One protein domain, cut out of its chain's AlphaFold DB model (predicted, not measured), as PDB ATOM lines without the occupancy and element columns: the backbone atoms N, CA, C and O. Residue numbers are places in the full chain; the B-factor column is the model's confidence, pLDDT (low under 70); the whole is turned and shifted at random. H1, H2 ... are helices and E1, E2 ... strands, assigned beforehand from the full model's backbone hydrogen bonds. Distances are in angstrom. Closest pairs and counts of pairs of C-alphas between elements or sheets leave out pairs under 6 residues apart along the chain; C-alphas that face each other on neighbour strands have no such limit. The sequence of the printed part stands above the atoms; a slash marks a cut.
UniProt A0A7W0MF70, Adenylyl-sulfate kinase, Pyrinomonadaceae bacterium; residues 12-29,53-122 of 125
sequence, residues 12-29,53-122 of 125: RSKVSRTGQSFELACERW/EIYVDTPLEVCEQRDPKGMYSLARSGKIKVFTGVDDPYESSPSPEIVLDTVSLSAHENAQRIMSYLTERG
ATOM      1  N   ARG A  12      61.483 -26.407   4.001       30.53
ATOM      2  CA  ARG A  12      61.117 -26.674   5.396       30.53
ATOM      3  C   ARG A  12      60.083 -25.644   5.812       30.53
ATOM      4  O   ARG A  12      60.411 -24.482   6.030       30.53
ATOM      5  N   SER A  13      58.837 -26.078   5.949       34.50
ATOM      6  CA  SER A  13      57.810 -25.285   6.610       34.50
ATOM      7  C   SER A  13      58.112 -25.244   8.106       34.50
ATOM      8  O   SER A  13      57.976 -26.254   8.800       34.50
ATOM      9  N   LYS A  14      58.509 -24.082   8.629       30.08
ATOM     10  CA  LYS A  14      58.417 -23.828  10.065       30.08
ATOM     11  C   LYS A  14      57.103 -23.105  10.317       30.08
ATOM     12  O   LYS A  14      56.986 -21.908  10.083       30.08
ATOM     13  N   VAL A  15      56.097 -23.857  10.753       34.31
ATOM     14  CA  VAL A  15      54.844 -23.283  11.247       34.31
ATOM     15  C   VAL A  15      55.173 -22.582  12.563       34.31
ATOM     16  O   VAL A  15      55.562 -23.235  13.536       34.31
ATOM     17  N   SER A  16      55.077 -21.248  12.607       37.34
ATOM     18  CA  SER A  16      55.063 -20.563  13.901       37.34
ATOM     19  C   SER A  16      53.801 -21.009  14.642       37.34
ATOM     20  O   SER A  16      52.740 -21.139  14.032       37.34
ATOM     21  N   ARG A  17      53.879 -21.210  15.964       34.44
ATOM     22  CA  ARG A  17      52.743 -21.620  16.827       34.44
ATOM     23  C   ARG A  17      51.543 -20.647  16.820       34.44
ATOM     24  O   ARG A  17      50.624 -20.811  17.604       34.44
ATOM     25  N   THR A  18      51.571 -19.628  15.967       34.88
ATOM     26  CA  THR A  18      50.614 -18.524  15.857       34.88
ATOM     27  C   THR A  18      50.003 -18.393  14.458       34.88
ATOM     28  O   THR A  18      49.259 -17.453  14.219       34.88
ATOM     29  N   GLY A  19      50.305 -19.298  13.513       40.44
ATOM     30  CA  GLY A  19      49.587 -19.406  12.230       40.44
ATOM     31  C   GLY A  19      49.696 -18.215  11.263       40.44
ATOM     32  O   GLY A  19      49.030 -18.218  10.237       40.44
ATOM     33  N   GLN A  20      50.525 -17.208  11.554       33.16
ATOM     34  CA  GLN A  20      50.548 -15.935  10.814       33.16
ATOM     35  C   GLN A  20      51.820 -15.683  10.001       33.16
ATOM     36  O   GLN A  20      52.016 -14.595   9.460       33.16
ATOM     37  N   SER A  21      52.740 -16.643   9.923       31.73
ATOM     38  CA  SER A  21      53.969 -16.469   9.146       31.73
ATOM     39  C   SER A  21      54.524 -17.833   8.738       31.73
ATOM     40  O   SER A  21      54.933 -18.613   9.595       31.73
ATOM     41  N   PHE A  22      54.541 -18.122   7.435       31.69
ATOM     42  CA  PHE A  22      55.295 -19.251   6.888       31.69
ATOM     43  C   PHE A  22      56.692 -18.760   6.513       31.69
ATOM     44  O   PHE A  22      56.908 -18.155   5.468       31.69
ATOM     45  N   GLU A  23      57.668 -18.989   7.380       29.77
ATOM     46  CA  GLU A  23      59.055 -18.714   7.018       29.77
ATOM     47  C   GLU A  23      59.553 -19.878   6.150       29.77
ATOM     48  O   GLU A  23      59.809 -20.982   6.633       29.77
ATOM     49  N   LEU A  24      59.610 -19.656   4.836       36.22
ATOM     50  CA  LEU A  24      60.166 -20.609   3.880       36.22
ATOM     51  C   LEU A  24      61.683 -20.417   3.848       36.22
ATOM     52  O   LEU A  24      62.219 -19.661   3.040       36.22
ATOM     53  N   ALA A  25      62.389 -21.084   4.759       32.31
ATOM     54  CA  ALA A  25      63.844 -21.104   4.732       32.31
ATOM     55  C   ALA A  25      64.321 -21.999   3.578       32.31
ATOM     56  O   ALA A  25      64.173 -23.222   3.614       32.31
ATOM     57  N   CYS A  26      64.904 -21.388   2.547       31.69
ATOM     58  CA  CYS A  26      65.637 -22.098   1.504       31.69
ATOM     59  C   CYS A  26      67.008 -22.510   2.069       31.69
ATOM     60  O   CYS A  26      67.829 -21.650   2.386       31.69
ATOM     61  N   GLU A  27      67.286 -23.814   2.190       33.78
ATOM     62  CA  GLU A  27      68.542 -24.357   2.762       33.78
ATOM     63  C   GLU A  27      69.817 -23.980   1.967       33.78
ATOM     64  O   GLU A  27      70.926 -24.342   2.358       33.78
ATOM     65  N   ARG A  28      69.701 -23.212   0.877       33.53
ATOM     66  CA  ARG A  28      70.832 -22.699   0.092       33.53
ATOM     67  C   ARG A  28      71.058 -21.196   0.272       33.53
ATOM     68  O   ARG A  28      71.405 -20.494  -0.673       33.53
ATOM     69  N   TRP A  29      70.869 -20.705   1.492       36.34
ATOM     70  CA  TRP A  29      71.347 -19.390   1.906       36.34
ATOM     71  C   TRP A  29      72.866 -19.460   2.156       36.34
ATOM     72  O   TRP A  29      73.297 -20.281   2.973       36.34
ATOM     73  N   GLU A  53      54.851 -13.571  -6.870       80.31
ATOM     74  CA  GLU A  53      54.185 -12.778  -5.858       80.31
ATOM     75  C   GLU A  53      52.845 -13.415  -5.493       80.31
ATOM     76  O   GLU A  53      52.029 -13.792  -6.335       80.31
ATOM     77  N   ILE A  54      52.635 -13.564  -4.189       85.38
ATOM     78  CA  ILE A  54      51.398 -14.092  -3.628       85.38
ATOM     79  C   ILE A  54      50.852 -13.028  -2.687       85.38
ATOM     80  O   ILE A  54      51.472 -12.736  -1.655       85.38
ATOM     81  N   TYR A  55      49.708 -12.463  -3.055       86.94
ATOM     82  CA  TYR A  55      48.942 -11.553  -2.220       86.94
ATOM     83  C   TYR A  55      47.993 -12.355  -1.330       86.94
ATOM     84  O   TYR A  55      47.336 -13.290  -1.782       86.94
ATOM     85  N   VAL A  56      47.960 -12.019  -0.044       88.44
ATOM     86  CA  VAL A  56      47.052 -12.633   0.922       88.44
ATOM     87  C   VAL A  56      45.966 -11.614   1.199       88.44
ATOM     88  O   VAL A  56      46.206 -10.638   1.907       88.44
ATOM     89  N   ASP A  57      44.805 -11.836   0.600       86.19
ATOM     90  CA  ASP A  57      43.649 -10.975   0.754       86.19
ATOM     91  C   ASP A  57      42.926 -11.363   2.050       86.19
ATOM     92  O   ASP A  57      42.168 -12.339   2.145       86.19
ATOM     93  N   THR A  58      43.285 -10.654   3.115       84.75
ATOM     94  CA  THR A  58      42.632 -10.752   4.416       84.75
ATOM     95  C   THR A  58      42.231  -9.347   4.843       84.75
ATOM     96  O   THR A  58      43.124  -8.524   5.063       84.75
ATOM     97  N   PRO A  59      40.930  -9.069   5.037       86.25
ATOM     98  CA  PRO A  59      40.486  -7.807   5.610       86.25
ATOM     99  C   PRO A  59      41.157  -7.539   6.961       86.25
ATOM    100  O   PRO A  59      41.422  -8.466   7.741       86.25
ATOM    101  N   LEU A  60      41.424  -6.266   7.243       84.56
ATOM    102  CA  LEU A  60      42.099  -5.836   8.465       84.56
ATOM    103  C   LEU A  60      41.346  -6.299   9.715       84.56
ATOM    104  O   LEU A  60      41.958  -6.780  10.662       84.56
ATOM    105  N   GLU A  61      40.020  -6.223   9.692       85.31
ATOM    106  CA  GLU A  61      39.141  -6.586  10.802       85.31
ATOM    107  C   GLU A  61      39.310  -8.063  11.175       85.31
ATOM    108  O   GLU A  61      39.334  -8.422  12.351       85.31
ATOM    109  N   VAL A  62      39.503  -8.928  10.175       84.31
ATOM    110  CA  VAL A  62      39.764 -10.359  10.381       84.31
ATOM    111  C   VAL A  62      41.176 -10.577  10.933       84.31
ATOM    112  O   VAL A  62      41.386 -11.453  11.778       84.31
ATOM    113  N   CYS A  63      42.155  -9.781  10.494       85.81
ATOM    114  CA  CYS A  63      43.510  -9.806  11.048       85.81
ATOM    115  C   CYS A  63      43.539  -9.375  12.525       85.81
ATOM    116  O   CYS A  63      44.178 -10.054  13.336       85.81
ATOM    117  N   GLU A  64      42.821  -8.303  12.867       86.00
ATOM    118  CA  GLU A  64      42.647  -7.796  14.234       86.00
ATOM    119  C   GLU A  64      41.882  -8.780  15.117       86.00
ATOM    120  O   GLU A  64      42.266  -9.009  16.259       86.00
ATOM    121  N   GLN A  65      40.835  -9.420  14.593       89.44
ATOM    122  CA  GLN A  65      40.071 -10.415  15.344       89.44
ATOM    123  C   GLN A  65      40.918 -11.647  15.688       89.44
ATOM    124  O   GLN A  65      40.789 -12.209  16.775       89.44
ATOM    125  N   ARG A  66      41.765 -12.102  14.754       88.12
ATOM    126  CA  ARG A  66      42.607 -13.287  14.964       88.12
ATOM    127  C   ARG A  66      43.735 -13.017  15.961       88.12
ATOM    128  O   ARG A  66      44.075 -13.939  16.693       88.12
ATOM    129  N   ASP A  67      44.331 -11.816  15.913       88.06
ATOM    130  CA  ASP A  67      45.480 -11.299  16.689       88.06
ATOM    131  C   ASP A  67      46.233 -12.316  17.583       88.06
ATOM    132  O   ASP A  67      46.366 -12.140  18.794       88.06
ATOM    133  N   PRO A  68      46.808 -13.387  17.009       84.31
ATOM    134  CA  PRO A  68      47.372 -14.493  17.778       84.31
ATOM    135  C   PRO A  68      48.670 -14.099  18.490       84.31
ATOM    136  O   PRO A  68      49.190 -14.862  19.301       84.31
ATOM    137  N   LYS A  69      49.230 -12.932  18.149       84.38
ATOM    138  CA  LYS A  69      50.429 -12.358  18.766       84.38
ATOM    139  C   LYS A  69      50.119 -11.157  19.666       84.38
ATOM    140  O   LYS A  69      51.045 -10.659  20.301       84.38
ATOM    141  N   GLY A  70      48.873 -10.684  19.727       87.12
ATOM    142  CA  GLY A  70      48.507  -9.485  20.489       87.12
ATOM    143  C   GLY A  70      49.032  -8.169  19.892       87.12
ATOM    144  O   GLY A  70      49.039  -7.146  20.573       87.12
ATOM    145  N   MET A  71      49.549  -8.180  18.661       88.69
ATOM    146  CA  MET A  71      50.240  -7.030  18.069       88.69
ATOM    147  C   MET A  71      49.260  -5.929  17.669       88.69
ATOM    148  O   MET A  71      49.565  -4.757  17.880       88.69
ATOM    149  N   TYR A  72      48.077  -6.292  17.165       87.44
ATOM    150  CA  TYR A  72      47.033  -5.314  16.850       87.44
ATOM    151  C   TYR A  72      46.489  -4.666  18.124       87.44
ATOM    152  O   TYR A  72      46.347  -3.447  18.192       87.44
ATOM    153  N   SER A  73      46.302  -5.453  19.185       88.19
ATOM    154  CA  SER A  73      45.907  -4.944  20.505       88.19
ATOM    155  C   SER A  73      46.942  -3.962  21.086       88.19
ATOM    156  O   SER A  73      46.604  -2.920  21.659       88.19
ATOM    157  N   LEU A  74      48.235  -4.255  20.915       88.06
ATOM    158  CA  LEU A  74      49.325  -3.371  21.344       88.06
ATOM    159  C   LEU A  74      49.434  -2.101  20.487       88.06
ATOM    160  O   LEU A  74      49.706  -1.030  21.033       88.06
ATOM    161  N   ALA A  75      49.186  -2.199  19.181       89.00
ATOM    162  CA  ALA A  75      49.122  -1.046  18.287       89.00
ATOM    163  C   ALA A  75      47.956  -0.118  18.661       89.00
ATOM    164  O   ALA A  75      48.164   1.067  18.906       89.00
ATOM    165  N   ARG A  76      46.749  -0.668  18.856       87.50
ATOM    166  CA  ARG A  76      45.555   0.098  19.269       87.50
ATOM    167  C   ARG A  76      45.699   0.757  20.642       87.50
ATOM    168  O   ARG A  76      45.146   1.826  20.867       87.50
ATOM    169  N   SER A  77      46.469   0.157  21.552       90.06
ATOM    170  CA  SER A  77      46.800   0.769  22.852       90.06
ATOM    171  C   SER A  77      47.932   1.807  22.792       90.06
ATOM    172  O   SER A  77      48.355   2.309  23.833       90.06
ATOM    173  N   GLY A  78      48.444   2.131  21.598       87.38
ATOM    174  CA  GLY A  78      49.471   3.155  21.383       87.38
ATOM    175  C   GLY A  78      50.881   2.749  21.822       87.38
ATOM    176  O   GLY A  78      51.782   3.588  21.862       87.38
ATOM    177  N   LYS A  79      51.096   1.469  22.163       87.31
ATOM    178  CA  LYS A  79      52.408   0.946  22.584       87.31
ATOM    179  C   LYS A  79      53.339   0.685  21.404       87.31
ATOM    180  O   LYS A  79      54.556   0.730  21.572       87.31
ATOM    181  N   ILE A  80      52.777   0.415  20.229       84.00
ATOM    182  CA  ILE A  80      53.509   0.265  18.971       84.00
ATOM    183  C   ILE A  80      53.061   1.402  18.059       84.00
ATOM    184  O   ILE A  80      51.873   1.529  17.793       84.00
ATOM    185  N   LYS A  81      54.007   2.236  17.623       80.25
ATOM    186  CA  LYS A  81      53.760   3.333  16.680       80.25
ATOM    187  C   LYS A  81      54.073   2.868  15.263       80.25
ATOM    188  O   LYS A  81      55.008   2.087  15.093       80.25
ATOM    189  N   VAL A  82      53.371   3.426  14.275       81.44
ATOM    190  CA  VAL A  82      53.580   3.129  12.844       81.44
ATOM    191  C   VAL A  82      53.324   1.647  12.568       81.44
ATOM    192  O   VAL A  82      54.203   0.897  12.146       81.44
ATOM    193  N   PHE A  83      52.117   1.201  12.913       83.44
ATOM    194  CA  PHE A  83      51.699  -0.172  12.683       83.44
ATOM    195  C   PHE A  83      50.866  -0.273  11.404       83.44
ATOM    196  O   PHE A  83      49.837   0.392  11.267       83.44
ATOM    197  N   THR A  84      51.314  -1.116  10.477       77.44
ATOM    198  CA  THR A  84      50.674  -1.317   9.174       77.44
ATOM    199  C   THR A  84      49.234  -1.809   9.336       77.44
ATOM    200  O   THR A  84      48.971  -2.754  10.078       77.44
ATOM    201  N   GLY A  85      48.300  -1.152   8.651       76.00
ATOM    202  CA  GLY A  85      46.858  -1.363   8.763       76.00
ATOM    203  C   GLY A  85      46.176  -0.538   9.860       76.00
ATOM    204  O   GLY A  85      44.977  -0.320   9.769       76.00
ATOM    205  N   VAL A  86      46.903  -0.034  10.863       78.69
ATOM    206  CA  VAL A  86      46.326   0.794  11.943       78.69
ATOM    207  C   VAL A  86      46.688   2.266  11.756       78.69
ATOM    208  O   VAL A  86      45.797   3.090  11.567       78.69
ATOM    209  N   ASP A  87      47.983   2.584  11.782       75.81
ATOM    210  CA  ASP A  87      48.496   3.958  11.655       75.81
ATOM    211  C   ASP A  87      49.159   4.219  10.294       75.81
ATOM    212  O   ASP A  87      49.357   5.368   9.909       75.81
ATOM    213  N   ASP A  88      49.542   3.152   9.590       82.81
ATOM    214  CA  ASP A  88      50.282   3.192   8.327       82.81
ATOM    215  C   ASP A  88      49.519   2.374   7.269       82.81
ATOM    216  O   ASP A  88      49.193   1.211   7.540       82.81
ATOM    217  N   PRO A  89      49.160   2.936   6.101       78.06
ATOM    218  CA  PRO A  89      48.376   2.215   5.104       78.06
ATOM    219  C   PRO A  89      49.138   1.011   4.541       78.06
ATOM    220  O   PRO A  89      50.343   1.055   4.307       78.06
ATOM    221  N   TYR A  90      48.416  -0.078   4.285       78.31
ATOM    222  CA  TYR A  90      48.959  -1.209   3.543       78.31
ATOM    223  C   TYR A  90      48.765  -0.987   2.040       78.31
ATOM    224  O   TYR A  90      47.635  -0.845   1.575       78.31
ATOM    225  N   GLU A  91      49.854  -0.999   1.277       75.81
ATOM    226  CA  GLU A  91      49.806  -0.944  -0.184       75.81
ATOM    227  C   GLU A  91      49.766  -2.365  -0.759       75.81
ATOM    228  O   GLU A  91      50.736  -3.124  -0.687       75.81
ATOM    229  N   SER A  92      48.620  -2.747  -1.326       75.50
ATOM    230  CA  SER A  92      48.472  -4.005  -2.058       75.50
ATOM    231  C   SER A  92      49.270  -3.978  -3.361       75.50
ATOM    232  O   SER A  92      49.278  -2.965  -4.063       75.50
ATOM    233  N   SER A  93      49.877  -5.111  -3.732       74.69
ATOM    234  CA  SER A  93      50.511  -5.231  -5.047       74.69
ATOM    235  C   SER A  93      49.460  -5.079  -6.157       74.69
ATOM    236  O   SER A  93      48.402  -5.708  -6.071       74.69
ATOM    237  N   PRO A  94      49.716  -4.268  -7.200       74.56
ATOM    238  CA  PRO A  94      48.749  -4.027  -8.269       74.56
ATOM    239  C   PRO A  94      48.557  -5.234  -9.198       74.56
ATOM    240  O   PRO A  94      47.565  -5.293  -9.922       74.56
ATOM    241  N   SER A  95      49.496  -6.185  -9.218       78.75
ATOM    242  CA  SER A  95      49.462  -7.323 -10.143       78.75
ATOM    243  C   SER A  95      50.114  -8.585  -9.558       78.75
ATOM    244  O   SER A  95      51.124  -9.046 -10.098       78.75
ATOM    245  N   PRO A  96      49.575  -9.153  -8.465       83.56
ATOM    246  CA  PRO A  96      50.093 -10.393  -7.900       83.56
ATOM    247  C   PRO A  96      49.789 -11.583  -8.819       83.56
ATOM    248  O   PRO A  96      48.710 -11.667  -9.410       83.56
ATOM    249  N   GLU A  97      50.701 -12.551  -8.907       84.31
ATOM    250  CA  GLU A  97      50.462 -13.783  -9.667       84.31
ATOM    251  C   GLU A  97      49.410 -14.694  -9.025       84.31
ATOM    252  O   GLU A  97      48.719 -15.429  -9.732       84.31
ATOM    253  N   ILE A  98      49.300 -14.676  -7.694       87.62
ATOM    254  CA  ILE A  98      48.278 -15.420  -6.949       87.62
ATOM    255  C   ILE A  98      47.677 -14.516  -5.875       87.62
ATOM    256  O   ILE A  98      48.407 -13.911  -5.093       87.62
ATOM    257  N   VAL A  99      46.348 -14.498  -5.781       87.56
ATOM    258  CA  VAL A  99      45.615 -13.918  -4.649       87.56
ATOM    259  C   VAL A  99      45.012 -15.049  -3.819       87.56
ATOM    260  O   VAL A  99      44.308 -15.911  -4.351       87.56
ATOM    261  N   LEU A 100      45.315 -15.076  -2.523       87.31
ATOM    262  CA  LEU A 100      44.769 -16.038  -1.569       87.31
ATOM    263  C   LEU A 100      43.622 -15.407  -0.795       87.31
ATOM    264  O   LEU A 100      43.806 -14.373  -0.165       87.31
ATOM    265  N   ASP A 101      42.484 -16.087  -0.782       87.12
ATOM    266  CA  ASP A 101      41.340 -15.730   0.050       87.12
ATOM    267  C   ASP A 101      41.434 -16.507   1.357       87.12
ATOM    268  O   ASP A 101      41.362 -17.731   1.377       87.12
ATOM    269  N   THR A 102      41.601 -15.802   2.465       85.56
ATOM    270  CA  THR A 102      41.775 -16.429   3.790       85.56
ATOM    271  C   THR A 102      40.532 -16.366   4.673       85.56
ATOM    272  O   THR A 102      40.601 -16.723   5.857       85.56
ATOM    273  N   VAL A 103      39.428 -15.860   4.126       86.56
ATOM    274  CA  VAL A 103      38.144 -15.716   4.811       86.56
ATOM    275  C   VAL A 103      37.212 -16.839   4.385       86.56
ATOM    276  O   VAL A 103      36.654 -17.511   5.250       86.56
ATOM    277  N   SER A 104      37.067 -17.072   3.078       88.75
ATOM    278  CA  SER A 104      36.179 -18.118   2.558       88.75
ATOM    279  C   SER A 104      36.871 -19.459   2.339       88.75
ATOM    280  O   SER A 104      36.184 -20.477   2.290       88.75
ATOM    281  N   LEU A 105      38.204 -19.489   2.238       87.50
ATOM    282  CA  LEU A 105      38.957 -20.729   2.041       87.50
ATOM    283  C   LEU A 105      39.827 -21.077   3.240       87.50
ATOM    284  O   LEU A 105      40.447 -20.229   3.890       87.50
ATOM    285  N   SER A 106      39.934 -22.377   3.488       90.50
ATOM    286  CA  SER A 106      40.855 -22.921   4.473       90.50
ATOM    287  C   SER A 106      42.314 -22.724   4.052       90.50
ATOM    288  O   SER A 106      42.663 -22.539   2.880       90.50
ATOM    289  N   ALA A 107      43.219 -22.832   5.026       86.75
ATOM    290  CA  ALA A 107      44.654 -22.841   4.753       86.75
ATOM    291  C   ALA A 107      45.054 -23.989   3.807       86.75
ATOM    292  O   ALA A 107      45.966 -23.828   2.999       86.75
ATOM    293  N   HIS A 108      44.362 -25.133   3.886       89.00
ATOM    294  CA  HIS A 108      44.625 -26.277   3.019       89.00
ATOM    295  C   HIS A 108      44.239 -25.988   1.565       89.00
ATOM    296  O   HIS A 108      45.044 -26.221   0.671       89.00
ATOM    297  N   GLU A 109      43.055 -25.427   1.321       90.50
ATOM    298  CA  GLU A 109      42.595 -25.081  -0.033       90.50
ATOM    299  C   GLU A 109      43.476 -24.011  -0.684       90.50
ATOM    300  O   GLU A 109      43.849 -24.131  -1.851       90.50
ATOM    301  N   ASN A 110      43.890 -23.001   0.084       89.94
ATOM    302  CA  ASN A 110      44.856 -22.012  -0.392       89.94
ATOM    303  C   ASN A 110      46.215 -22.640  -0.711       89.94
ATOM    304  O   ASN A 110      46.812 -22.323  -1.737       89.94
ATOM    305  N   ALA A 111      46.697 -23.565   0.125       90.12
ATOM    306  CA  ALA A 111      47.926 -24.294  -0.165       90.12
ATOM    307  C   ALA A 111      47.796 -25.123  -1.452       90.12
ATOM    308  O   ALA A 111      48.697 -25.077  -2.286       90.12
ATOM    309  N   GLN A 112      46.667 -25.810  -1.662       91.31
ATOM    310  CA  GLN A 112      46.404 -26.547  -2.903       91.31
ATOM    311  C   GLN A 112      46.433 -25.625  -4.125       91.31
ATOM    312  O   GLN A 112      47.093 -25.953  -5.105       91.31
ATOM    313  N   ARG A 113      45.831 -24.431  -4.051       89.44
ATOM    314  CA  ARG A 113      45.907 -23.434  -5.137       89.44
ATOM    315  C   ARG A 113      47.342 -23.053  -5.494       89.44
ATOM    316  O   ARG A 113      47.686 -23.009  -6.674       89.44
ATOM    317  N   ILE A 114      48.187 -22.814  -4.490       89.88
ATOM    318  CA  ILE A 114      49.609 -22.511  -4.711       89.88
ATOM    319  C   ILE A 114      50.303 -23.699  -5.386       89.88
ATOM    320  O   ILE A 114      51.041 -23.517  -6.353       89.88
ATOM    321  N   MET A 115      50.053 -24.919  -4.908       89.88
ATOM    322  CA  MET A 115      50.654 -26.136  -5.460       89.88
ATOM    323  C   MET A 115      50.233 -26.381  -6.914       89.88
ATOM    324  O   MET A 115      51.092 -26.665  -7.752       89.88
ATOM    325  N   SER A 116      48.947 -26.214  -7.237       90.12
ATOM    326  CA  SER A 116      48.428 -26.316  -8.605       90.12
ATOM    327  C   SER A 116      49.081 -25.292  -9.526       90.12
ATOM    328  O   SER A 116      49.661 -25.677 -10.540       90.12
ATOM    329  N   TYR A 117      49.115 -24.015  -9.124       89.38
ATOM    330  CA  TYR A 117      49.759 -22.952  -9.902       89.38
ATOM    331  C   TYR A 117      51.231 -23.264 -10.206       89.38
ATOM    332  O   TYR A 117      51.711 -23.114 -11.332       89.38
ATOM    333  N   LEU A 118      51.972 -23.731  -9.198       87.56
ATOM    334  CA  LEU A 118      53.378 -24.088  -9.357       87.56
ATOM    335  C   LEU A 118      53.575 -25.300 -10.278       87.56
ATOM    336  O   LEU A 118      54.554 -25.338 -11.028       87.56
ATOM    337  N   THR A 119      52.667 -26.271 -10.237       87.06
ATOM    338  CA  THR A 119      52.720 -27.481 -11.071       87.06
ATOM    339  C   THR A 119      52.420 -27.154 -12.531       87.06
ATOM    340  O   THR A 119      53.202 -27.506 -13.412       87.06
ATOM    341  N   GLU A 120      51.356 -26.391 -12.795       88.06
ATOM    342  CA  GLU A 120      50.962 -25.942 -14.141       88.06
ATOM    343  C   GLU A 120      52.058 -25.119 -14.826       88.06
ATOM    344  O   GLU A 120      52.293 -25.231 -16.027       88.06
ATOM    345  N   ARG A 121      52.785 -24.312 -14.048       84.12
ATOM    346  CA  ARG A 121      53.918 -23.510 -14.534       84.12
ATOM    347  C   ARG A 121      55.238 -24.291 -14.592       84.12
ATOM    348  O   ARG A 121      56.278 -23.685 -14.861       84.12
ATOM    349  N   GLY A 122      55.228 -25.596 -14.306       83.19
ATOM    350  CA  GLY A 122      56.410 -26.464 -14.324       83.19
ATOM    351  C   GLY A 122      57.487 -26.070 -13.308       83.19
ATOM    352  O   GLY A 122      58.675 -26.315 -13.531       83.19
TER     353      GLY A 122
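What this domain is: This is residues 12 to 29 and 53 to 122 of the 125 residues of the protein "Adenylyl-sulfate kinase" of Pyrinomonadaceae bacterium (UniProt A0A7W0MF70). Two short parallel strands, E3 and E4, lie side by side between the longest helix, H3, which runs beside E4, and an end that holds the small helices H1 and H2. A long loop, residues 77 to 97, runs back from H2 to E4, and the hairpin E1 and E2 lies off to one side, apart from the other named elements. The printed part has 88 residues, with four named strands and three named helices in the order E1 E2 E3 H1 H2 E4 H3; the class is mixed, helices and strands. The whole is loose, with a radius of gyration of the C-alphas of 15.2 A, and elongated, spanning 47 by 29 by 25 A.

How they stand to each other: E3, residues 54 to 57, and E4, residues 98 to 101, are parallel at 26 degrees, with N 55 and O 98 at 2.8 A and N 100 and O 55 at 2.8 A, within hydrogen-bond range. H3, residues 107 to 120, comes closest to E4 at the C-alphas of Asn 110 and Leu 100, 6.1 A apart. H1, residues 60 to 66, and H2, residues 71 to 76, are close but not clearly touching; their closest C-alphas, of Glu 64 and Tyr 72, are 5.7 A apart. Their lines stand at a steep tilt of 57 degrees, opposite ways. E3, H1, H2 and E4 form a strand-helix-strand unit, two parallel neighbour strands with helices between them in the chain. In the hairpin of E1, residues 12 to 15, and E2, residues 22 to 26, the strands are antiparallel at 159 degrees; C-alphas 13 and 24 face each other at 5.9 A, but no backbone N and O across the pair are within hydrogen-bond range. In H1, H2 and H3 every O i to N i+4 pair is within hydrogen-bond range.

Where its parts are: E3 begins at C-alpha 54, (51.398, -14.092, -3.628), and measures 9.4 A; E4 measures 9.9 A. H3 measures 20.2 A and ends at C-alpha 120, (50.962, -25.942, -14.141). H1 measures 9.9 A and H2 8.6 A. E1 begins at C-alpha 12, (61.117, -26.674, 5.396), and measures 9.2 A; E2 measures 12.0 A.

The domain as a whole: The C-alphas farthest apart, of Ser 77 and Gly 122, are 47.1 A apart. Residues 30 to 52 are not printed; C-alphas 29 and 53 are 20.0 A apart across the cut. Of the links printed whole, H2 to E4 is long, with 21 residues. Mean pLDDT of the printed part is 74.7; residues 12 to 29 are under 70.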